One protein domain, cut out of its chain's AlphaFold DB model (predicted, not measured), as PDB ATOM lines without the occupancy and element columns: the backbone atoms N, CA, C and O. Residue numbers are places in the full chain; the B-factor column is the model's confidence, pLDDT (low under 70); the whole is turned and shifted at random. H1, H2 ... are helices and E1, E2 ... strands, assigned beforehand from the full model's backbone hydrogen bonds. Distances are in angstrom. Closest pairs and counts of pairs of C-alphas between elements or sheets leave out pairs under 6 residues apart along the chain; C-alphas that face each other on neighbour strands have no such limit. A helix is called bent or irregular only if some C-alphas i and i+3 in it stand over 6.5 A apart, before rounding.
ATOM      1  N   TYR A 238      11.171 -42.393  34.013       58.12
ATOM      2  CA  TYR A 238      11.136 -43.652  33.274       58.12
ATOM      3  C   TYR A 238      11.403 -43.376  31.802       58.12
ATOM      4  O   TYR A 238      10.745 -42.536  31.192       58.12
ATOM      5  N   LEU A 239      12.353 -44.089  31.218       61.62
ATOM      6  CA  LEU A 239      12.711 -43.978  29.814       61.62
ATOM      7  C   LEU A 239      12.210 -45.180  29.045       61.62
ATOM      8  O   LEU A 239      12.514 -46.307  29.422       61.62
ATOM      9  N   LEU A 240      11.498 -44.918  27.958       70.88
ATOM     10  CA  LEU A 240      11.015 -45.914  27.021       70.88
ATOM     11  C   LEU A 240      11.702 -45.700  25.678       70.88
ATOM     12  O   LEU A 240      11.574 -44.631  25.082       70.88
ATOM     13  N   LEU A 241      12.417 -46.712  25.200       76.94
ATOM     14  CA  LEU A 241      12.921 -46.752  23.830       76.94
ATOM     15  C   LEU A 241      12.082 -47.745  23.047       76.94
ATOM     16  O   LEU A 241      11.962 -48.890  23.472       76.94
ATOM     17  N   VAL A 242      11.520 -47.305  21.927       71.00
ATOM     18  CA  VAL A 242      10.763 -48.150  21.000       71.00
ATOM     19  C   VAL A 242      11.562 -48.292  19.716       71.00
ATOM     20  O   VAL A 242      11.926 -47.279  19.117       71.00
ATOM     21  N   GLN A 243      11.804 -49.527  19.285       68.06
ATOM     22  CA  GLN A 243      12.438 -49.836  18.007       68.06
ATOM     23  C   GLN A 243      11.583 -50.858  17.235       68.06
ATOM     24  O   GLN A 243      11.169 -51.865  17.815       68.06
ATOM     25  N   PRO A 244      11.271 -50.629  15.948       57.84
ATOM     26  CA  PRO A 244      10.560 -51.599  15.131       57.84
ATOM     27  C   PRO A 244      11.494 -52.763  14.775       57.84
ATOM     28  O   PRO A 244      12.601 -52.561  14.283       57.84
ATOM     29  N   LEU A 245      11.036 -53.992  15.001       48.84
ATOM     30  CA  LEU A 245      11.765 -55.216  14.674       48.84
ATOM     31  C   LEU A 245      11.100 -55.889  13.475       48.84
ATOM     32  O   LEU A 245       9.879 -56.033  13.445       48.84
ATOM     33  N   LYS A 246      11.892 -56.331  12.496       46.19
ATOM     34  CA  LYS A 246      11.402 -57.184  11.406       46.19
ATOM     35  C   LYS A 246      11.632 -58.654  11.760       46.19
ATOM     36  O   LYS A 246      12.706 -59.008  12.237       46.19
ATOM     37  N   GLN A 247      10.661 -59.526  11.497       41.03
ATOM     38  CA  GLN A 247      10.882 -60.971  11.607       41.03
ATOM     39  C   GLN A 247      11.871 -61.448  10.524       41.03
ATOM     40  O   GLN A 247      11.584 -61.346   9.332       41.03
ATOM     41  N   GLY A 248      13.037 -61.960  10.935       44.91
ATOM     42  CA  GLY A 248      14.004 -62.642  10.065       44.91
ATOM     43  C   GLY A 248      15.465 -62.478  10.519       44.91
ATOM     44  O   GLY A 248      15.829 -61.416  11.024       44.91
ATOM     45  N   PRO A 249      16.328 -63.497  10.348       36.09
ATOM     46  CA  PRO A 249      17.742 -63.384  10.680       36.09
ATOM     47  C   PRO A 249      18.435 -62.538   9.594       36.09
ATOM     48  O   PRO A 249      18.503 -62.953   8.441       36.09
ATOM     49  N   TYR A 250      18.954 -61.362   9.962       38.06
ATOM     50  CA  TYR A 250      19.860 -60.517   9.156       38.06
ATOM     51  C   TYR A 250      19.283 -59.682   7.992       38.06
ATOM     52  O   TYR A 250      19.767 -59.814   6.876       38.06
ATOM     53  N   TYR A 251      18.370 -58.725   8.227       39.53
ATOM     54  CA  TYR A 251      18.136 -57.636   7.250       39.53
ATOM     55  C   TYR A 251      17.765 -56.305   7.927       39.53
ATOM     56  O   TYR A 251      16.825 -56.248   8.718       39.53
ATOM     57  N   THR A 252      18.477 -55.218   7.605       46.00
ATOM     58  CA  THR A 252      18.097 -53.839   7.975       46.00
ATOM     59  C   THR A 252      16.939 -53.358   7.093       46.00
ATOM     60  O   THR A 252      16.848 -53.764   5.928       46.00
ATOM     61  N   LEU A 253      16.043 -52.503   7.616       45.31
ATOM     62  CA  LEU A 253      14.844 -52.034   6.891       45.31
ATOM     63  C   LEU A 253      15.159 -51.474   5.493       45.31
ATOM     64  O   LEU A 253      14.392 -51.722   4.562       45.31
ATOM     65  N   ASN A 254      16.319 -50.831   5.329       51.59
ATOM     66  CA  ASN A 254      16.796 -50.270   4.059       51.59
ATOM     67  C   ASN A 254      16.878 -51.273   2.894       51.59
ATOM     68  O   ASN A 254      16.984 -50.855   1.747       51.59
ATOM     69  N   SER A 255      16.848 -52.582   3.157       45.81
ATOM     70  CA  SER A 255      17.078 -53.609   2.134       45.81
ATOM     71  C   SER A 255      15.818 -54.242   1.528       45.81
ATOM     72  O   SER A 255      15.952 -55.025   0.591       45.81
ATOM     73  N   MET A 256      14.603 -53.956   2.029       46.00
ATOM     74  CA  MET A 256      13.408 -54.737   1.638       46.00
ATOM     75  C   MET A 256      12.109 -53.967   1.349       46.00
ATOM     76  O   MET A 256      11.164 -54.580   0.849       46.00
ATOM     77  N   THR A 257      11.995 -52.672   1.642       55.59
ATOM     78  CA  THR A 257      10.829 -51.892   1.185       55.59
ATOM     79  C   THR A 257      10.966 -51.593  -0.305       55.59
ATOM     80  O   THR A 257      12.023 -51.149  -0.744       55.59
ATOM     81  N   LYS A 258       9.902 -51.826  -1.089       58.56
ATOM     82  CA  LYS A 258       9.912 -51.648  -2.556       58.56
ATOM     83  C   LYS A 258      10.205 -50.205  -2.989       58.56
ATOM     84  O   LYS A 258      10.605 -49.994  -4.129       58.56
ATOM     85  N   SER A 259      10.053 -49.236  -2.084       82.19
ATOM     86  CA  SER A 259      10.444 -47.844  -2.278       82.19
ATOM     87  C   SER A 259      10.846 -47.191  -0.943       82.19
ATOM     88  O   SER A 259      10.213 -47.473   0.078       82.19
ATOM     89  N   PRO A 260      11.836 -46.275  -0.923       74.12
ATOM     90  CA  PRO A 260      12.112 -45.393   0.219       74.12
ATOM     91  C   PRO A 260      10.878 -44.625   0.723       74.12
ATOM     92  O   PRO A 260      10.794 -44.292   1.903       74.12
ATOM     93  N   VAL A 261       9.899 -44.378  -0.156       78.38
ATOM     94  CA  VAL A 261       8.633 -43.708   0.182       78.38
ATOM     95  C   VAL A 261       7.780 -44.562   1.123       78.38
ATOM     96  O   VAL A 261       7.263 -44.045   2.110       78.38
ATOM     97  N   ASP A 262       7.689 -45.871   0.873       78.31
ATOM     98  CA  ASP A 262       6.909 -46.792   1.712       78.31
ATOM     99  C   ASP A 262       7.539 -46.935   3.104       78.31
ATOM    100  O   ASP A 262       6.842 -47.006   4.115       78.31
ATOM    101  N   HIS A 263       8.875 -46.926   3.166       77.19
ATOM    102  CA  HIS A 263       9.624 -46.946   4.419       77.19
ATOM    103  C   HIS A 263       9.379 -45.686   5.255       77.19
ATOM    104  O   HIS A 263       9.067 -45.786   6.441       77.19
ATOM    105  N   ALA A 264       9.457 -44.505   4.634       76.19
ATOM    106  CA  ALA A 264       9.194 -43.239   5.308       76.19
ATOM    107  C   ALA A 264       7.738 -43.138   5.795       76.19
ATOM    108  O   ALA A 264       7.503 -42.733   6.932       76.19
ATOM    109  N   ALA A 265       6.767 -43.555   4.974       80.62
ATOM    110  CA  ALA A 265       5.350 -43.566   5.347       80.62
ATOM    111  C   ALA A 265       5.074 -44.492   6.540       80.62
ATOM    112  O   ALA A 265       4.333 -44.135   7.458       80.62
ATOM    113  N   LEU A 266       5.716 -45.661   6.563       78.94
ATOM    114  CA  LEU A 266       5.623 -46.592   7.679       78.94
ATOM    115  C   LEU A 266       6.237 -46.015   8.963       78.94
ATOM    116  O   LEU A 266       5.610 -46.091  10.021       78.94
ATOM    117  N   ILE A 267       7.445 -45.444   8.883       78.44
ATOM    118  CA  ILE A 267       8.085 -44.786  10.028       78.44
ATOM    119  C   ILE A 267       7.156 -43.696  10.567       78.44
ATOM    120  O   ILE A 267       6.864 -43.685  11.760       78.44
ATOM    121  N   GLU A 268       6.609 -42.840   9.705       80.94
ATOM    122  CA  GLU A 268       5.703 -41.775  10.136       80.94
ATOM    123  C   GLU A 268       4.413 -42.321  10.776       80.94
ATOM    124  O   GLU A 268       3.941 -41.765  11.771       80.94
ATOM    125  N   SER A 269       3.871 -43.446  10.287       82.94
ATOM    126  CA  SER A 269       2.729 -44.147  10.905       82.94
ATOM    127  C   SER A 269       3.054 -44.620  12.327       82.94
ATOM    128  O   SER A 269       2.296 -44.351  13.267       82.94
ATOM    129  N   VAL A 270       4.215 -45.260  12.527       81.38
ATOM    130  CA  VAL A 270       4.679 -45.705  13.854       81.38
ATOM    131  C   VAL A 270       4.892 -44.511  14.786       81.38
ATOM    132  O   VAL A 270       4.405 -44.516  15.918       81.38
ATOM    133  N   PHE A 271       5.559 -43.460  14.308       81.38
ATOM    134  CA  PHE A 271       5.815 -42.241  15.078       81.38
ATOM    135  C   PHE A 271       4.515 -41.539  15.471       81.38
ATOM    136  O   PHE A 271       4.371 -41.105  16.614       81.38
ATOM    137  N   THR A 272       3.541 -41.476  14.564       81.31
ATOM    138  CA  THR A 272       2.224 -40.883  14.824       81.31
ATOM    139  C   THR A 272       1.461 -41.663  15.891       81.31
ATOM    140  O   THR A 272       0.923 -41.053  16.815       81.31
ATOM    141  N   LYS A 273       1.464 -43.001  15.833       81.62
ATOM    142  CA  LYS A 273       0.837 -43.858  16.855       81.62
ATOM    143  C   LYS A 273       1.510 -43.696  18.216       81.62
ATOM    144  O   LYS A 273       0.823 -43.519  19.219       81.62
ATOM    145  N   VAL A 274       2.844 -43.687  18.251       82.44
ATOM    146  CA  VAL A 274       3.601 -43.483  19.494       82.44
ATOM    147  C   VAL A 274       3.311 -42.114  20.092       82.44
ATOM    148  O   VAL A 274       2.990 -42.024  21.276       82.44
ATOM    149  N   ARG A 275       3.329 -41.061  19.271       79.75
ATOM    150  CA  ARG A 275       2.959 -39.704  19.685       79.75
ATOM    151  C   ARG A 275       1.543 -39.673  20.258       79.75
ATOM    152  O   ARG A 275       1.355 -39.152  21.350       79.75
ATOM    153  N   HIS A 276       0.578 -40.290  19.579       80.50
ATOM    154  CA  HIS A 276      -0.815 -40.324  20.015       80.50
ATOM    155  C   HIS A 276      -0.998 -41.009  21.377       80.50
ATOM    156  O   HIS A 276      -1.645 -40.449  22.258       80.50
ATOM    157  N   VAL A 277      -0.387 -42.179  21.591       78.88
ATOM    158  CA  VAL A 277      -0.481 -42.900  22.873       78.88
ATOM    159  C   VAL A 277       0.221 -42.132  23.997       78.88
ATOM    160  O   VAL A 277      -0.312 -42.025  25.104       78.88
ATOM    161  N   VAL A 278       1.392 -41.546  23.732       76.88
ATOM    162  CA  VAL A 278       2.102 -40.710  24.716       76.88
ATOM    163  C   VAL A 278       1.279 -39.465  25.074       76.88
ATOM    164  O   VAL A 278       1.196 -39.098  26.243       76.88
ATOM    165  N   GLU A 279       0.616 -38.835  24.101       74.81
ATOM    166  CA  GLU A 279      -0.252 -37.675  24.331       74.81
ATOM    167  C   GLU A 279      -1.541 -38.033  25.088       74.81
ATOM    168  O   GLU A 279      -1.913 -37.318  26.017       74.81
ATOM    169  N   GLN A 280      -2.199 -39.149  24.756       73.00
ATOM    170  CA  GLN A 280      -3.413 -39.608  25.445       73.00
ATOM    171  C   GLN A 280      -3.156 -40.010  26.901       73.00
ATOM    172  O   GLN A 280      -3.999 -39.793  27.771       73.00
ATOM    173  N   THR A 281      -1.983 -40.580  27.180       66.56
ATOM    174  CA  THR A 281      -1.598 -41.013  28.532       66.56
ATOM    175  C   THR A 281      -1.090 -39.863  29.412       66.56
ATOM    176  O   THR A 281      -0.939 -40.033  30.621       66.56
ATOM    177  N   ASN A 282      -0.894 -38.662  28.861       62.62
ATOM    178  CA  ASN A 282      -0.461 -37.459  29.584       62.62
ATOM    179  C   ASN A 282      -1.599 -36.716  30.325       62.62
ATOM    180  O   ASN A 282      -1.515 -35.508  30.565       62.62
ATOM    181  N   ASN A 283      -2.663 -37.414  30.736       38.09
ATOM    182  CA  ASN A 283      -3.754 -36.797  31.486       38.09
ATOM    183  C   ASN A 283      -3.365 -36.519  32.958       38.09
ATOM    184  O   ASN A 283      -3.199 -37.404  33.789       38.09
ATOM    185  N   SER A 284      -3.293 -35.225  33.273       35.22
ATOM    186  CA  SER A 284      -3.335 -34.543  34.581       35.22
ATOM    187  C   SER A 284      -2.146 -34.540  35.556       35.22
ATOM    188  O   SER A 284      -2.012 -33.511  36.213       35.22
ATOM    189  N   LEU A 285      -1.247 -35.530  35.639       28.92
ATOM    190  CA  LEU A 285      -0.149 -35.475  36.645       28.92
ATOM    191  C   LEU A 285       1.248 -35.897  36.164       28.92
ATOM    192  O   LEU A 285       2.226 -35.655  36.860       28.92
ATOM    193  N   CYS A 286       1.375 -36.439  34.953       31.45
ATOM    194  CA  CYS A 286       2.628 -37.021  34.468       31.45
ATOM    195  C   CYS A 286       3.030 -36.435  33.108       31.45
ATOM    196  O   CYS A 286       2.216 -36.395  32.188       31.45
ATOM    197  N   GLN A 287       4.274 -35.961  32.979       42.22
ATOM    198  CA  GLN A 287       4.787 -35.299  31.772       42.22
ATOM    199  C   GLN A 287       5.590 -36.280  30.909       42.22
ATOM    200  O   GLN A 287       6.729 -36.605  31.232       42.22
ATOM    201  N   GLY A 288       4.991 -36.749  29.816       45.12
ATOM    202  CA  GLY A 288       5.657 -37.505  28.760       45.12
ATOM    203  C   GLY A 288       6.283 -36.582  27.709       45.12
ATOM    204  O   GLY A 288       5.565 -35.744  27.163       45.12
ATOM    205  N   ALA A 289       7.574 -36.722  27.396       55.12
ATOM    206  CA  ALA A 289       8.228 -35.993  26.300       55.12
ATOM    207  C   ALA A 289       8.956 -36.951  25.347       55.12
ATOM    208  O   ALA A 289       9.677 -37.845  25.796       55.12
ATOM    209  N   ILE A 290       8.796 -36.747  24.036       61.91
ATOM    210  CA  ILE A 290       9.644 -37.388  23.022       61.91
ATOM    211  C   ILE A 290      10.980 -36.643  23.035       61.91
ATOM    212  O   ILE A 290      11.041 -35.460  22.704       61.91
ATOM    213  N   LEU A 291      12.034 -37.322  23.484       56.56
ATOM    214  CA  LEU A 291      13.360 -36.734  23.696       56.56
ATOM    215  C   LEU A 291      14.173 -36.676  22.407       56.56
ATOM    216  O   LEU A 291      14.960 -35.756  22.197       56.56
ATOM    217  N   SER A 292      13.990 -37.672  21.547       61.41
ATOM    218  CA  SER A 292      14.612 -37.723  20.237       61.41
ATOM    219  C   SER A 292      13.795 -38.599  19.295       61.41
ATOM    220  O   SER A 292      13.302 -39.671  19.652       61.41
ATOM    221  N   ALA A 293      13.668 -38.088  18.078       52.47
ATOM    222  CA  ALA A 293      13.122 -38.733  16.901       52.47
ATOM    223  C   ALA A 293      14.245 -38.700  15.857       52.47
ATOM    224  O   ALA A 293      14.297 -37.816  15.007       52.47
ATOM    225  N   GLY A 294      15.251 -39.559  16.014       49.06
ATOM    226  CA  GLY A 294      16.373 -39.580  15.082       49.06
ATOM    227  C   GLY A 294      15.998 -40.372  13.835       49.06
ATOM    228  O   GLY A 294      15.978 -41.596  13.907       49.06
ATOM    229  N   HIS A 295      15.787 -39.709  12.690       45.06
ATOM    230  CA  HIS A 295      15.602 -40.388  11.391       45.06
ATOM    231  C   HIS A 295      16.773 -41.318  11.014       45.06
ATOM    232  O   HIS A 295      16.626 -42.172  10.154       45.06
ATOM    233  N   ALA A 296      17.928 -41.188  11.673       42.00
ATOM    234  CA  ALA A 296      19.097 -42.032  11.444       42.00
ATOM    235  C   ALA A 296      19.092 -43.378  12.208       42.00
ATOM    236  O   ALA A 296      20.047 -44.135  12.058       42.00
ATOM    237  N   ALA A 297      18.101 -43.675  13.066       56.62
ATOM    238  CA  ALA A 297      18.174 -44.850  13.950       56.62
ATOM    239  C   ALA A 297      16.863 -45.630  14.174       56.62
ATOM    240  O   ALA A 297      16.863 -46.517  15.023       56.62
ATOM    241  N   ASP A 298      15.770 -45.314  13.469       69.81
ATOM    242  CA  ASP A 298      14.454 -45.979  13.598       69.81
ATOM    243  C   ASP A 298      13.922 -46.104  15.040       69.81
ATOM    244  O   ASP A 298      13.026 -46.896  15.316       69.81
ATOM    245  N   ALA A 299      14.457 -45.327  15.983       78.81
ATOM    246  CA  ALA A 299      14.183 -45.485  17.402       78.81
ATOM    247  C   ALA A 299      13.535 -44.227  17.979       78.81
ATOM    248  O   ALA A 299      13.977 -43.101  17.725       78.81
ATOM    249  N   ILE A 300      12.501 -44.427  18.794       82.06
ATOM    250  CA  ILE A 300      11.780 -43.354  19.476       82.06
ATOM    251  C   ILE A 300      12.112 -43.425  20.956       82.06
ATOM    252  O   ILE A 300      11.829 -44.430  21.605       82.06
ATOM    253  N   THR A 301      12.689 -42.350  21.495       83.06
ATOM    254  CA  THR A 301      12.925 -42.236  22.939       83.06
ATOM    255  C   THR A 301      11.848 -41.363  23.569       83.06
ATOM    256  O   THR A 301      11.745 -40.171  23.268       83.06
ATOM    257  N   CYS A 302      11.080 -41.937  24.487       83.75
ATOM    258  CA  CYS A 302      10.106 -41.240  25.314       83.75
ATOM    259  C   CYS A 302      10.578 -41.234  26.770       83.75
ATOM    260  O   CYS A 302      11.145 -42.207  27.259       83.75
ATOM    261  N   CYS A 303      10.327 -40.143  27.481       81.81
ATOM    262  CA  CYS A 303      10.510 -40.070  28.925       81.81
ATOM    263  C   CYS A 303       9.154 -39.844  29.570       81.81
ATOM    264  O   CYS A 303       8.467 -38.907  29.172       81.81
ATOM    265  N   PHE A 304       8.782 -40.677  30.536       79.06
ATOM    266  CA  PHE A 304       7.606 -40.500  31.371       79.06
ATOM    267  C   PHE A 304       8.031 -39.997  32.736       79.06
ATOM    268  O   PHE A 304       8.896 -40.569  33.406       79.06
ATOM    269  N   HIS A 305       7.371 -38.933  33.164       72.44
ATOM    270  CA  HIS A 305       7.475 -38.465  34.523       72.44
ATOM    271  C   HIS A 305       6.285 -38.999  35.319       72.44
ATOM    272  O   HIS A 305       5.241 -38.364  35.314       72.44
ATOM    273  N   THR A 306       6.418 -40.184  35.916       65.88
ATOM    274  CA  THR A 306       5.415 -40.779  36.813       65.88
ATOM    275  C   THR A 306       6.048 -40.995  38.181       65.88
ATOM    276  O   THR A 306       7.217 -41.364  38.271       65.88
ATOM    277  N   GLU A 307       5.291 -40.771  39.254       71.56
ATOM    278  CA  GLU A 307       5.738 -41.143  40.607       71.56
ATOM    279  C   GLU A 307       5.635 -42.660  40.820       71.56
ATOM    280  O   GLU A 307       6.360 -43.231  41.632       71.56
ATOM    281  N   LEU A 308       4.777 -43.328  40.039       79.25
ATOM    282  CA  LEU A 308       4.486 -44.747  40.168       79.25
ATOM    283  C   LEU A 308       5.073 -45.556  38.990       79.25
ATOM    284  O   LEU A 308       4.722 -45.297  37.833       79.25
ATOM    285  N   PRO A 309       5.918 -46.571  39.258       83.06
ATOM    286  CA  PRO A 309       6.477 -47.464  38.235       83.06
ATOM    287  C   PRO A 309       5.410 -48.240  37.456       83.06
ATOM    288  O   PRO A 309       5.559 -48.477  36.257       83.06
ATOM    289  N   ILE A 310       4.310 -48.601  38.124       85.44
ATOM    290  CA  ILE A 310       3.202 -49.357  37.524       85.44
ATOM    291  C   ILE A 310       2.557 -48.602  36.359       85.44
ATOM    292  O   ILE A 310       2.273 -49.202  35.325       85.44
ATOM    293  N   GLU A 311       2.421 -47.279  36.469       84.94
ATOM    294  CA  GLU A 311       1.879 -46.458  35.388       84.94
ATOM    295  C   GLU A 311       2.806 -46.443  34.171       84.94
ATOM    296  O   GLU A 311       2.337 -46.496  33.036       84.94
ATOM    297  N   ALA A 312       4.124 -46.390  34.385       85.25
ATOM    298  CA  ALA A 312       5.085 -46.412  33.287       85.25
ATOM    299  C   ALA A 312       5.019 -47.744  32.515       85.25
ATOM    300  O   ALA A 312       5.028 -47.744  31.282       85.25
ATOM    301  N   VAL A 313       4.865 -48.871  33.222       88.31
ATOM    302  CA  VAL A 313       4.691 -50.196  32.603       88.31
ATOM    303  C   VAL A 313       3.341 -50.330  31.902       88.31
ATOM    304  O   VAL A 313       3.291 -50.846  30.785       88.31
ATOM    305  N   GLN A 314       2.253 -49.837  32.501       86.81
ATOM    306  CA  GLN A 314       0.931 -49.800  31.866       86.81
ATOM    307  C   GLN A 314       0.974 -49.035  30.545       86.81
ATOM    308  O   GLN A 314       0.512 -49.540  29.524       86.81
ATOM    309  N   ARG A 315       1.598 -47.854  30.531       84.44
ATOM    310  CA  ARG A 315       1.740 -47.030  29.323       84.44
ATOM    311  C   ARG A 315       2.594 -47.711  28.259       84.44
ATOM    312  O   ARG A 315       2.202 -47.715  27.095       84.44
ATOM    313  N   ALA A 316       3.716 -48.320  28.645       86.88
ATOM    314  CA  ALA A 316       4.541 -49.104  27.724       86.88
ATOM    315  C   ALA A 316       3.751 -50.282  27.122       86.88
ATOM    316  O   ALA A 316       3.804 -50.512  25.918       86.88
ATOM    317  N   THR A 317       2.943 -50.968  27.933       87.94
ATOM    318  CA  THR A 317       2.100 -52.092  27.494       87.94
ATOM    319  C   THR A 317       0.971 -51.633  26.567       87.94
ATOM    320  O   THR A 317       0.735 -52.255  25.532       87.94
ATOM    321  N   MET A 318       0.299 -50.521  26.884       86.00
ATOM    322  CA  MET A 318      -0.708 -49.908  26.011       86.00
ATOM    323  C   MET A 318      -0.108 -49.507  24.663       86.00
ATOM    324  O   MET A 318      -0.703 -49.786  23.623       86.00
ATOM    325  N   LEU A 319       1.079 -48.895  24.674       86.19
ATOM    326  CA  LEU A 319       1.784 -48.528  23.454       86.19
ATOM    327  C   LEU A 319       2.156 -49.763  22.631       86.19
ATOM    328  O   LEU A 319       1.957 -49.771  21.418       86.19
ATOM    329  N   PHE A 320       2.660 -50.810  23.284       87.38
ATOM    330  CA  PHE A 320       3.002 -52.070  22.631       87.38
ATOM    331  C   PHE A 320       1.784 -52.686  21.940       87.38
ATOM    332  O   PHE A 320       1.847 -53.002  20.755       87.38
ATOM    333  N   ARG A 321       0.645 -52.771  22.643       87.06
ATOM    334  CA  ARG A 321      -0.622 -53.261  22.079       87.06
ATOM    335  C   ARG A 321      -1.086 -52.409  20.898       87.06
ATOM    336  O   ARG A 321      -1.355 -52.958  19.839       87.06
ATOM    337  N   ALA A 322      -1.082 -51.081  21.032       85.44
ATOM    338  CA  ALA A 322      -1.485 -50.170  19.957       85.44
ATOM    339  C   ALA A 322      -0.628 -50.325  18.685       85.44
ATOM    340  O   ALA A 322      -1.134 -50.186  17.571       85.44
ATOM    341  N   LEU A 323       0.663 -50.633  18.838       84.25
ATOM    342  CA  LEU A 323       1.544 -50.936  17.713       84.25
ATOM    343  C   LEU A 323       1.276 -52.337  17.132       84.25
ATOM    344  O   LEU A 323       1.242 -52.488  15.912       84.25
ATOM    345  N   CYS A 324       1.027 -53.350  17.964       84.12
ATOM    346  CA  CYS A 324       0.710 -54.711  17.516       84.12
ATOM    347  C   CYS A 324      -0.674 -54.870  16.861       84.12
ATOM    348  O   CYS A 324      -0.835 -55.743  16.012       84.12
ATOM    349  N   ASP A 325      -1.665 -54.068  17.254       83.00
ATOM    350  CA  ASP A 325      -3.042 -54.143  16.736       83.00
ATOM    351  C   ASP A 325      -3.211 -53.440  15.381       83.00
ATOM    352  O   ASP A 325      -4.229 -53.575  14.703       83.00
ATOM    353  N   SER A 326      -2.209 -52.672  14.964       77.25
ATOM    354  CA  SER A 326      -2.234 -51.933  13.713       77.25
ATOM    355  C   SER A 326      -2.057 -52.898  12.531       77.25
ATOM    356  O   SER A 326      -1.028 -53.542  12.420       77.25
ATOM    357  N   THR A 327      -3.009 -52.976  11.602       53.06
ATOM    358  CA  THR A 327      -2.994 -53.912  10.450       53.06
ATOM    359  C   THR A 327      -1.758 -53.809   9.543       53.06
ATOM    360  O   THR A 327      -1.472 -54.716   8.772       53.06
ATOM    361  N   GLU A 328      -1.000 -52.719   9.647       62.03
ATOM    362  CA  GLU A 328       0.280 -52.511   8.961       62.03
ATOM    363  C   GLU A 328       1.447 -53.311   9.586       62.03
ATOM    364  O   GLU A 328       2.520 -53.399   8.990       62.03
ATOM    365  N   THR A 329       1.271 -53.905  10.777       56.31
ATOM    366  CA  THR A 329       2.339 -54.576  11.543       56.31
ATOM    367  C   THR A 329       2.394 -56.091  11.399       56.31
ATOM    368  O   THR A 329       3.178 -56.719  12.104       56.31
ATOM    369  N   GLU A 330       1.719 -56.704  10.417       60.41
ATOM    370  CA  GLU A 330       2.009 -58.114  10.079       60.41
ATOM    371  C   GLU A 330       3.507 -58.348   9.780       60.41
ATOM    372  O   GLU A 330       4.013 -59.453   9.955       60.41
ATOM    373  N   MET A 331       4.247 -57.293   9.413       62.84
ATOM    374  CA  MET A 331       5.699 -57.324   9.209       62.84
ATOM    375  C   MET A 331       6.555 -56.821  10.388       62.84
ATOM    376  O   MET A 331       7.783 -56.912  10.296       62.84
ATOM    377  N   TYR A 332       5.965 -56.314  11.480       69.69
ATOM    378  CA  TYR A 332       6.705 -55.617  12.539       69.69
ATOM    379  C   TYR A 332       6.324 -56.066  13.947       69.69
ATOM    380  O   TYR A 332       5.184 -55.934  14.380       69.69
ATOM    381  N   CYS A 333       7.321 -56.514  14.704       80.00
ATOM    382  CA  CYS A 333       7.199 -56.691  16.144       80.00
ATOM    383  C   CYS A 333       7.873 -55.485  16.809       80.00
ATOM    384  O   CYS A 333       9.088 -55.350  16.688       80.00
ATOM    385  N   PRO A 334       7.150 -54.547  17.441       85.50
ATOM    386  CA  PRO A 334       7.815 -53.489  18.191       85.50
ATOM    387  C   PRO A 334       8.621 -54.120  19.328       85.50
ATOM    388  O   PRO A 334       8.178 -55.088  19.939       85.50
ATOM    389  N   VAL A 335       9.791 -53.571  19.628       87.81
ATOM    390  CA  VAL A 335      10.549 -53.927  20.822       87.81
ATOM    391  C   VAL A 335      10.771 -52.699  21.669       87.81
ATOM    392  O   VAL A 335      11.110 -51.625  21.170       87.81
ATOM    393  N   MET A 336      10.522 -52.868  22.962       91.62
ATOM    394  CA  MET A 336      10.551 -51.795  23.932       91.62
ATOM    395  C   MET A 336      11.461 -52.134  25.097       91.62
ATOM    396  O   MET A 336      11.443 -53.254  25.600       91.62
ATOM    397  N   ALA A 337      12.205 -51.146  25.577       92.44
ATOM    398  CA  ALA A 337      12.876 -51.230  26.865       92.44
ATOM    399  C   ALA A 337      12.390 -50.113  27.780       92.44
ATOM    400  O   ALA A 337      12.270 -48.976  27.327       92.44
ATOM    401  N   LEU A 338      12.152 -50.427  29.055       92.44
ATOM    402  CA  LEU A 338      11.856 -49.456  30.103       92.44
ATOM    403  C   LEU A 338      13.012 -49.420  31.110       92.44
ATOM    404  O   LEU A 338      13.449 -50.463  31.607       92.44
ATOM    405  N   HIS A 339      13.500 -48.223  31.425       91.88
ATOM    406  CA  HIS A 339      14.574 -48.015  32.395       91.88
ATOM    407  C   HIS A 339      14.259 -46.852  33.337       91.88
ATOM    408  O   HIS A 339      13.646 -45.875  32.917       91.88
ATOM    409  N   VAL A 340      14.696 -46.943  34.594       88.75
ATOM    410  CA  VAL A 340      14.640 -45.839  35.561       88.75
ATOM    411  C   VAL A 340      16.021 -45.237  35.683       88.75
ATOM    412  O   VAL A 340      16.966 -45.956  35.998       88.75
ATOM    413  N   ALA A 341      16.131 -43.930  35.469       86.00
ATOM    414  CA  ALA A 341      17.371 -43.224  35.728       86.00
ATOM    415  C   ALA A 341      17.159 -41.721  35.899       86.00
ATOM    416  O   ALA A 341      16.188 -41.140  35.406       86.00
ATOM    417  N   GLU A 342      18.136 -41.088  36.535       81.62
ATOM    418  CA  GLU A 342      18.309 -39.646  36.462       81.62
ATOM    419  C   GLU A 342      18.851 -39.272  35.079       81.62
ATOM    420  O   GLU A 342      19.735 -39.930  34.523       81.62
ATOM    421  N   LEU A 343      18.270 -38.227  34.499       80.38
ATOM    422  CA  LEU A 343      18.658 -37.712  33.196       80.38
ATOM    423  C   LEU A 343      19.185 -36.297  33.328       80.38
ATOM    424  O   LEU A 343      18.534 -35.438  33.925       80.38
ATOM    425  N   GLU A 344      20.302 -36.049  32.661       82.00
ATOM    426  CA  GLU A 344      20.782 -34.702  32.405       82.00
ATOM    427  C   GLU A 344      20.120 -34.184  31.130       82.00
ATOM    428  O   GLU A 344      19.931 -34.926  30.164       82.00
ATOM    429  N   TYR A 345      19.744 -32.910  31.122       77.88
ATOM    430  CA  TYR A 345      19.167 -32.266  29.948       77.88
ATOM    431  C   TYR A 345      20.105 -31.164  29.485       77.88
ATOM    432  O   TYR A 345      20.402 -30.244  30.244       77.88
ATOM    433  N   SER A 346      20.541 -31.250  28.233       77.00
ATOM    434  CA  SER A 346      21.281 -30.183  27.564       77.00
ATOM    435  C   SER A 346      20.355 -29.425  26.614       77.00
ATOM    436  O   SER A 346      19.479 -30.028  25.990       77.00
ATOM    437  N   MET A 347      20.549 -28.106  26.525       73.75
ATOM    438  CA  MET A 347      19.808 -27.186  25.648       73.75
ATOM    439  C   MET A 347      20.611 -26.764  24.410       73.75
ATOM    440  O   MET A 347      20.075 -26.067  23.554       73.75
ATOM    441  N   ASP A 348      21.869 -27.199  24.294       59.97
ATOM    442  CA  ASP A 348      22.868 -26.627  23.378       59.97
ATOM    443  C   ASP A 348      22.449 -26.710  21.890       59.97
ATOM    444  O   ASP A 348      22.892 -25.914  21.070       59.97
ATOM    445  N   ARG A 349      21.549 -27.650  21.526       61.00
ATOM    446  CA  ARG A 349      20.969 -27.829  20.169       61.00
ATOM    447  C   ARG A 349      19.594 -28.518  20.183       61.00
ATOM    448  O   ARG A 349      19.389 -29.526  19.492       61.00
ATOM    449  N   GLY A 350      18.675 -28.058  21.032       65.00
ATOM    450  CA  GLY A 350      17.449 -28.805  21.355       65.00
ATOM    451  C   GLY A 350      17.451 -29.302  22.798       65.00
ATOM    452  O   GLY A 350      18.525 -29.531  23.339       65.00
ATOM    453  N   VAL A 351      16.278 -29.540  23.404       68.50
ATOM    454  CA  VAL A 351      16.186 -30.309  24.662       68.50
ATOM    455  C   VAL A 351      16.594 -31.741  24.344       68.50
ATOM    456  O   VAL A 351      15.815 -32.491  23.756       68.50
ATOM    457  N   ARG A 352      17.817 -32.119  24.711       75.94
ATOM    458  CA  ARG A 352      18.319 -33.487  24.575       75.94
ATOM    459  C   ARG A 352      18.575 -34.048  25.957       75.94
ATOM    460  O   ARG A 352      19.288 -33.437  26.748       75.94
ATOM    461  N   ALA A 353      18.017 -35.220  26.227       77.62
ATOM    462  CA  ALA A 353      18.470 -36.006  27.360       77.62
ATOM    463  C   ALA A 353      19.864 -36.563  27.044       77.62
ATOM    464  O   ALA A 353      20.109 -37.062  25.942       77.62
ATOM    465  N   THR A 354      20.767 -36.490  28.009       81.94
ATOM    466  CA  THR A 354      22.099 -37.084  27.974       81.94
ATOM    467  C   THR A 354      22.310 -37.903  29.240       81.94
ATOM    468  O   THR A 354      21.662 -37.687  30.263       81.94
ATOM    469  N   GLY A 355      23.198 -38.891  29.158       86.00
ATOM    470  CA  GLY A 355      23.618 -39.663  30.322       86.00
ATOM    471  C   GLY A 355      23.765 -41.164  30.055       86.00
ATOM    472  O   GLY A 355      23.373 -41.665  28.994       86.00
ATOM    473  N   PRO A 356      24.337 -41.911  31.018       86.00
ATOM    474  CA  PRO A 356      24.542 -43.358  30.916       86.00
ATOM    475  C   PRO A 356      23.248 -44.144  30.678       86.00
ATOM    476  O   PRO A 356      23.264 -45.140  29.957       86.00
ATOM    477  N   ALA A 357      22.128 -43.649  31.209       85.31
ATOM    478  CA  ALA A 357      20.808 -44.256  31.101       85.31
ATOM    479  C   ALA A 357      20.366 -44.535  29.660       85.31
ATOM    480  O   ALA A 357      19.838 -45.603  29.371       85.31
ATOM    481  N   LEU A 358      20.620 -43.605  28.731       84.31
ATOM    482  CA  LEU A 358      20.252 -43.780  27.323       84.31
ATOM    483  C   LEU A 358      21.084 -44.872  26.639       84.31
ATOM    484  O   LEU A 358      20.588 -45.559  25.747       84.31
ATOM    485  N   ARG A 359      22.338 -45.066  27.071       86.62
ATOM    486  CA  ARG A 359      23.182 -46.166  26.580       86.62
ATOM    487  C   ARG A 359      22.678 -47.512  27.094       86.62
ATOM    488  O   ARG A 359      22.559 -48.436  26.296       86.62
ATOM    489  N   LEU A 360      22.339 -47.599  28.383       87.50
ATOM    490  CA  LEU A 360      21.759 -48.806  28.987       87.50
ATOM    491  C   LEU A 360      20.415 -49.166  28.348       87.50
ATOM    492  O   LEU A 360      20.166 -50.319  28.018       87.50
ATOM    493  N   LEU A 361      19.572 -48.167  28.093       87.56
ATOM    494  CA  LEU A 361      18.285 -48.351  27.433       87.56
ATOM    495  C   LEU A 361      18.435 -48.961  26.032       87.56
ATOM    496  O   LEU A 361      17.704 -49.883  25.682       87.56
ATOM    497  N   ARG A 362      19.421 -48.497  25.253       87.56
ATOM    498  CA  ARG A 362      19.740 -49.077  23.943       87.56
ATOM    499  C   ARG A 362      20.230 -50.521  24.060       87.56
ATOM    500  O   ARG A 362      19.769 -51.369  23.309       87.56
ATOM    501  N   GLN A 363      21.084 -50.813  25.042       89.62
ATOM    502  CA  GLN A 363      21.536 -52.182  25.315       89.62
ATOM    503  C   GLN A 363      20.379 -53.110  25.704       89.62
ATOM    504  O   GLN A 363      20.346 -54.256  25.270       89.62
ATOM    505  N   HIS A 364      19.405 -52.628  26.483       88.88
ATOM    506  CA  HIS A 364      18.213 -53.407  26.815       88.88
ATOM    507  C   HIS A 364      17.350 -53.701  25.587       88.88
ATOM    508  O   HIS A 364      16.835 -54.811  25.482       88.88
ATOM    509  N   VAL A 365      17.217 -52.753  24.652       87.12
ATOM    510  CA  VAL A 365      16.546 -53.017  23.371       87.12
ATOM    511  C   VAL A 365      17.326 -54.059  22.573       87.12
ATOM    512  O   VAL A 365      16.729 -55.041  22.152       87.12
ATOM    513  N   ASP A 366      18.649 -53.934  22.446       85.94
ATOM    514  CA  ASP A 366      19.476 -54.929  21.747       85.94
ATOM    515  C   ASP A 366      19.326 -56.341  22.349       85.94
ATOM    516  O   ASP A 366      19.178 -57.320  21.615       85.94
ATOM    517  N   LEU A 367      19.288 -56.457  23.682       85.69
ATOM    518  CA  LEU A 367      19.031 -57.719  24.385       85.69
ATOM    519  C   LEU A 367      17.614 -58.245  24.134       85.69
ATOM    520  O   LEU A 367      17.430 -59.435  23.880       85.69
ATOM    521  N   ALA A 368      16.610 -57.369  24.168       85.69
ATOM    522  CA  ALA A 368      15.235 -57.729  23.849       85.69
ATOM    523  C   ALA A 368      15.133 -58.319  22.433       85.69
ATOM    524  O   ALA A 368      14.479 -59.344  22.235       85.69
ATOM    525  N   MET A 369      15.858 -57.734  21.471       83.19
ATOM    526  CA  MET A 369      15.941 -58.257  20.107       83.19
ATOM    527  C   MET A 369      16.602 -59.639  20.060       83.19
ATOM    528  O   MET A 369      16.063 -60.545  19.427       83.19
ATOM    529  N   GLN A 370      17.731 -59.825  20.754       86.50
ATOM    530  CA  GLN A 370      18.460 -61.103  20.804       86.50
ATOM    531  C   GLN A 370      17.637 -62.242  21.419       86.50
ATOM    532  O   GLN A 370      17.781 -63.393  21.015       86.50
ATOM    533  N   HIS A 371      16.768 -61.926  22.379       85.81
ATOM    534  CA  HIS A 371      15.942 -62.909  23.082       85.81
ATOM    535  C   HIS A 371      14.510 -63.021  22.546       85.81
ATOM    536  O   HIS A 371      13.704 -63.751  23.129       85.81
ATOM    537  N   HIS A 372      14.185 -62.322  21.453       85.00
ATOM    538  CA  HIS A 372      12.842 -62.270  20.867       85.00
ATOM    539  C   HIS A 372      11.760 -61.842  21.874       85.00
ATOM    540  O   HIS A 372      10.693 -62.448  21.960       85.00
ATOM    541  N   LYS A 373      12.046 -60.799  22.663       87.38
ATOM    542  CA  LYS A 373      11.154 -60.264  23.701       87.38
ATOM    543  C   LYS A 373      10.575 -58.923  23.283       87.38
ATOM    544  O   LYS A 373      11.288 -58.072  22.763       87.38
ATOM    545  N   GLY A 374       9.275 -58.749  23.515       85.56
ATOM    546  CA  GLY A 374       8.549 -57.544  23.121       85.56
ATOM    547  C   GLY A 374       8.827 -56.361  24.045       85.56
ATOM    548  O   GLY A 374       9.017 -55.239  23.579       85.56
ATOM    549  N   ILE A 375       8.888 -56.608  25.357       90.75
ATOM    550  CA  ILE A 375       9.158 -55.575  26.363       90.75
ATOM    551  C   ILE A 375      10.236 -56.077  27.327       90.75
ATOM    552  O   ILE A 375      10.102 -57.149  27.913       90.75
ATOM    553  N   VAL A 376      11.283 -55.281  27.536       92.38
ATOM    554  CA  VAL A 376      12.309 -55.515  28.558       92.38
ATOM    555  C   VAL A 376      12.228 -54.451  29.642       92.38
ATOM    556  O   VAL A 376      12.215 -53.254  29.362       92.38
ATOM    557  N   LEU A 377      12.204 -54.890  30.896       93.19
ATOM    558  CA  LEU A 377      12.269 -54.011  32.060       93.19
ATOM    559  C   LEU A 377      13.661 -54.118  32.685       93.19
ATOM    560  O   LEU A 377      14.167 -55.222  32.909       93.19
ATOM    561  N   SER A 378      14.287 -52.979  32.986       92.38
ATOM    562  CA  SER A 378      15.520 -52.993  33.775       92.38
ATOM    563  C   SER A 378      15.244 -53.421  35.214       92.38
ATOM    564  O   SER A 378      14.158 -53.157  35.729       92.38
ATOM    565  N   GLU A 379      16.260 -53.935  35.903       89.69
ATOM    566  CA  GLU A 379      16.201 -54.268  37.334       89.69
ATOM    567  C   GLU A 379      15.562 -53.172  38.189       89.69
ATOM    568  O   GLU A 379      14.640 -53.434  38.950       89.69
ATOM    569  N   ALA A 380      15.980 -51.919  37.992       86.50
ATOM    570  CA  ALA A 380      15.470 -50.783  38.754       86.50
ATOM    571  C   ALA A 380      13.954 -50.569  38.589       86.50
ATOM    572  O   ALA A 380      13.271 -50.242  39.552       86.50
ATOM    573  N   VAL A 381      13.415 -50.789  37.383       88.19
ATOM    574  CA  VAL A 381      11.967 -50.708  37.128       88.19
ATOM    575  C   VAL A 381      11.266 -51.836  37.873       88.19
ATOM    576  O   VAL A 381      10.245 -51.618  38.511       88.19
ATOM    577  N   PHE A 382      11.810 -53.045  37.776       88.62
ATOM    578  CA  PHE A 382      11.217 -54.230  38.369       88.62
ATOM    579  C   PHE A 382      11.211 -54.190  39.894       88.62
ATOM    580  O   PHE A 382      10.175 -54.454  40.491       88.62
ATOM    581  N   ASN A 383      12.320 -53.793  40.513       86.44
ATOM    582  CA  ASN A 383      12.405 -53.628  41.961       86.44
ATOM    583  C   ASN A 383      11.408 -52.563  42.430       86.44
ATOM    584  O   ASN A 383      10.641 -52.807  43.354       86.44
ATOM    585  N   ALA A 384      11.308 -51.443  41.708       83.62
ATOM    586  CA  ALA A 384      10.331 -50.412  42.035       83.62
ATOM    587  C   ALA A 384       8.873 -50.904  41.900       83.62
ATOM    588  O   ALA A 384       7.996 -50.444  42.625       83.62
ATOM    589  N   LEU A 385       8.592 -51.855  40.999       84.31
ATOM    590  CA  LEU A 385       7.279 -52.503  40.917       84.31
ATOM    591  C   LEU A 385       7.017 -53.460  42.090       84.31
ATOM    592  O   LEU A 385       5.873 -53.546  42.528       84.31
ATOM    593  N   GLN A 386       8.036 -54.185  42.565       80.44
ATOM    594  CA  GLN A 386       7.907 -55.142  43.672       80.44
ATOM    595  C   GLN A 386       7.591 -54.467  45.006       80.44
ATOM    596  O   GLN A 386       6.872 -55.043  45.817       80.44
ATOM    597  N   ASP A 387       8.062 -53.236  45.199       73.56
ATOM    598  CA  ASP A 387       7.778 -52.446  46.400       73.56
ATOM    599  C   ASP A 387       6.303 -51.992  46.490       73.56
ATOM    600  O   ASP A 387       5.864 -51.482  47.521       73.56
ATOM    601  N   GLY A 388       5.508 -52.175  45.428       69.50
ATOM    602  CA  GLY A 388       4.082 -51.852  45.411       69.50
ATOM    603  C   GLY A 388       3.193 -53.031  45.820       69.50
ATOM    604  O   GLY A 388       3.250 -54.097  45.210       69.50
ATOM    605  N   GLU A 389       2.259 -52.807  46.755       63.88
ATOM    606  CA  GLU A 389       1.297 -53.813  47.265       63.88
ATOM    607  C   GLU A 389       0.417 -54.493  46.185       63.88
ATOM    608  O   GLU A 389      -0.265 -55.476  46.462       63.88
ATOM    609  N   ASN A 390       0.448 -54.023  44.931       66.88
ATOM    610  CA  ASN A 390      -0.402 -54.490  43.827       66.88
ATOM    611  C   ASN A 390       0.330 -55.271  42.719       66.88
ATOM    612  O   ASN A 390      -0.278 -55.594  41.694       66.88
ATOM    613  N   TYR A 391       1.613 -55.597  42.893       72.00
ATOM    614  CA  TYR A 391       2.441 -56.213  41.851       72.00
ATOM    615  C   TYR A 391       1.881 -57.530  41.287       72.00
ATOM    616  O   TYR A 391       1.755 -57.696  40.071       72.00
ATOM    617  N   THR A 392       1.511 -58.469  42.162       64.00
ATOM    618  CA  THR A 392       1.064 -59.809  41.750       64.00
ATOM    619  C   THR A 392      -0.231 -59.739  40.944       64.00
ATOM    620  O   THR A 392      -0.318 -60.359  39.889       64.00
ATOM    621  N   SER A 393      -1.191 -58.924  41.398       70.75
ATOM    622  CA  SER A 393      -2.471 -58.691  40.714       70.75
ATOM    623  C   SER A 393      -2.272 -58.038  39.343       70.75
ATOM    624  O   SER A 393      -2.887 -58.450  38.353       70.75
ATOM    625  N   PHE A 394      -1.359 -57.064  39.267       72.94
ATOM    626  CA  PHE A 394      -1.019 -56.373  38.030       72.94
ATOM    627  C   PHE A 394      -0.467 -57.330  36.972       72.94
ATOM    628  O   PHE A 394      -0.968 -57.344  35.847       72.94
ATOM    629  N   ILE A 395       0.498 -58.181  37.339       68.25
ATOM    630  CA  ILE A 395       1.087 -59.123  36.383       68.25
ATOM    631  C   ILE A 395       0.055 -60.119  35.867       68.25
ATOM    632  O   ILE A 395      -0.023 -60.358  34.662       68.25
ATOM    633  N   THR A 396      -0.766 -60.675  36.758       65.62
ATOM    634  CA  THR A 396      -1.800 -61.631  36.355       65.62
ATOM    635  C   THR A 396      -2.879 -61.012  35.475       65.62
ATOM    636  O   THR A 396      -3.424 -61.711  34.629       65.62
ATOM    637  N   THR A 397      -3.191 -59.726  35.643       71.75
ATOM    638  CA  THR A 397      -4.289 -59.075  34.912       71.75
ATOM    639  C   THR A 397      -3.833 -58.515  33.568       71.75
ATOM    640  O   THR A 397      -4.530 -58.683  32.571       71.75
ATOM    641  N   GLU A 398      -2.657 -57.881  33.506       67.75
ATOM    642  CA  GLU A 398      -2.177 -57.250  32.270       67.75
ATOM    643  C   GLU A 398      -1.408 -58.196  31.341       67.75
ATOM    644  O   GLU A 398      -1.348 -57.945  30.135       67.75
ATOM    645  N   PHE A 399      -0.845 -59.296  31.850       66.62
ATOM    646  CA  PHE A 399      -0.036 -60.212  31.032       66.62
ATOM    647  C   PHE A 399      -0.696 -61.580  30.753       66.62
ATOM    648  O   PHE A 399      -0.086 -62.420  30.094       66.62
ATOM    649  N   ALA A 400      -1.958 -61.801  31.155       50.88
ATOM    650  CA  ALA A 400      -2.761 -62.991  30.807       50.88
ATOM    651  C   ALA A 400      -3.672 -62.759  29.560       50.88
ATOM    652  O   ALA A 400      -3.994 -61.619  29.239       50.88
ATOM    653  N   PRO A 401      -4.058 -63.793  28.775       51.06
ATOM    654  CA  PRO A 401      -3.754 -63.822  27.337       51.06
ATOM    655  C   PRO A 401      -4.871 -63.386  26.366       51.06
ATOM    656  O   PRO A 401      -6.017 -63.824  26.456       51.06
ATOM    657  N   ARG A 402      -4.451 -62.674  25.302       43.84
ATOM    658  CA  ARG A 402      -4.975 -62.810  23.916       43.84
ATOM    659  C   ARG A 402      -3.864 -62.848  22.846       43.84
ATOM    660  O   ARG A 402      -4.060 -63.458  21.801       43.84
ATOM    661  N   ARG A 403      -2.677 -62.310  23.149       52.09
ATOM    662  CA  ARG A 403      -1.355 -62.628  22.571       52.09
ATOM    663  C   ARG A 403      -0.339 -62.410  23.705       52.09
ATOM    664  O   ARG A 403      -0.435 -61.355  24.331       52.09
ATOM    665  N   PRO A 404       0.541 -63.363  24.064       52.44
ATOM    666  CA  PRO A 404       1.478 -63.149  25.163       52.44
ATOM    667  C   PRO A 404       2.418 -61.998  24.792       52.44
ATOM    668  O   PRO A 404       3.189 -62.094  23.838       52.44
ATOM    669  N   VAL A 405       2.315 -60.879  25.509       55.03
ATOM    670  CA  VAL A 405       3.383 -59.881  25.513       55.03
ATOM    671  C   VAL A 405       4.481 -60.494  26.363       55.03
ATOM    672  O   VAL A 405       4.364 -60.553  27.585       55.03
ATOM    673  N   ASP A 406       5.514 -61.008  25.707       62.66
ATOM    674  CA  ASP A 406       6.681 -61.553  26.385       62.66
ATOM    675  C   ASP A 406       7.431 -60.410  27.086       62.66
ATOM    676  O   ASP A 406       8.248 -59.711  26.475       62.66
ATOM    677  N   VAL A 407       7.120 -60.207  28.370       64.12
ATOM    678  CA  VAL A 407       7.862 -59.309  29.259       64.12
ATOM    679  C   VAL A 407       9.054 -60.061  29.819       64.12
ATOM    680  O   VAL A 407       8.910 -61.131  30.410       64.12
ATOM    681  N   TYR A 408      10.240 -59.495  29.640       69.06
ATOM    682  CA  TYR A 408      11.484 -60.074  30.123       69.06
ATOM    683  C   TYR A 408      12.177 -59.141  31.111       69.06
ATOM    684  O   TYR A 408      12.243 -57.924  30.920       69.06
ATOM    685  N   LEU A 409      12.700 -59.732  32.180       62.38
ATOM    686  CA  LEU A 409      13.454 -59.025  33.197       62.38
ATOM    687  C   LEU A 409      14.945 -59.103  32.867       62.38
ATOM    688  O   LEU A 409      15.496 -60.194  32.772       62.38
ATOM    689  N   ALA A 410      15.620 -57.961  32.728       56.06
ATOM    690  CA  ALA A 410      17.037 -57.939  32.349       56.06
ATOM    691  C   ALA A 410      17.992 -58.562  33.401       56.06
ATOM    692  O   ALA A 410      19.145 -58.847  33.082       56.06
TER     693      ALA A 410
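What this domain is: This is residues 238 to 410 of the 561 residues of the protein "BLUF domain-containing protein" of Bodo saltans (UniProt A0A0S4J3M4). A twisted sheet of six strands makes the middle of three layers, with H1 and H2 over one face and H4 over the other. H5 lies beside the strands near E4, H6 follows it, and the small hairpin E5 and E6 sits near E2. The printed part has 173 residues with six named helices and eight named strands, in the order E1 H1 E2 E3 H2 H3 E4 E5 E6 H4 E7 H5 H6 E8. The class is mixed, helices and strands; the whole is compact, with a radius of gyration of the C-alphas of 15.9 A and spans of 51 by 45 by 29 A.

How they stand to each other: The mixed sheet runs E2 (287 to 294), E3 (299 to 305), E1 (238 to 246), E4 (332 to 341), E7 (375 to 377), E8 (407 to 409). Its antiparallel neighbours are the hairpin E2 and E3, E3 and E1, and E1 and E4, with N 289 and O 303 at 3.0 A, N 240 and O 302 at 2.8 A, and N 239 and O 339 at 2.8 A, within hydrogen-bond range. E4 and E7, then E7 and E8, are parallel, with N 376 and O 336 at 2.8 A and N 408 and O 375 at 2.9 A. H1 (260 to 281) is on the sheet, over E3, at a height of 9.3 A. H2 (309 to 324), on the same face, touches H1, the C-alphas of Val 277 and Leu 319 being closest at 6.1 A; they run opposite ways at a steep tilt of 35.1 degrees, only just past shallow. H4 (356 to 370) is on the opposite face, over E1 and E4, at a height of 7.6 A. H5 (379 to 386), over none of the strands, touches residues 309 to 310 of H2, with C-alphas 309 and 385 at 5.8 A. H6 (391 to 398) is not on the sheet. H3 (327 to 331) is irregular, with C-alphas 328 and 331 at 7.3 A, and only grazes the sheet. In the hairpin E5 (344 to 346) and E6 (352 to 354), N 346 and O 352 are 2.9 A apart. Strand-helix-strand units, two strands running the same way with helices between, are E7, H5 H6, E8 and, split by a strand, E1, H1, E2 and E3, H2 H3, E4; their crossovers are right-handed. Every O i to N i+4 pair is within hydrogen-bond range in H1, H2, H4, H5 and H6; H3 has 0 of 1, and 0 of 2 O i to N i+3 pairs.

Where its parts are: E1 is 25.7 A long and begins at C-alpha 238, (11.136, -43.652, 33.274). H1 is 31.8 A long, H2 22.7 A, E4 28.4 A and H4 21.3 A. E8 ends at C-alpha 409, (13.454, -59.025, 33.197).

The domain as a whole: The C-alphas farthest apart, those of Ser 259 and Glu 389, are 50.7 A apart. The printed part has no cut. The link from E1 to H1, residues 247 to 259, is long. The mean pLDDT of the printed part is 72.1; 66 residues are under 70, among them 243 to 258, 281 to 298 and 398 to 410.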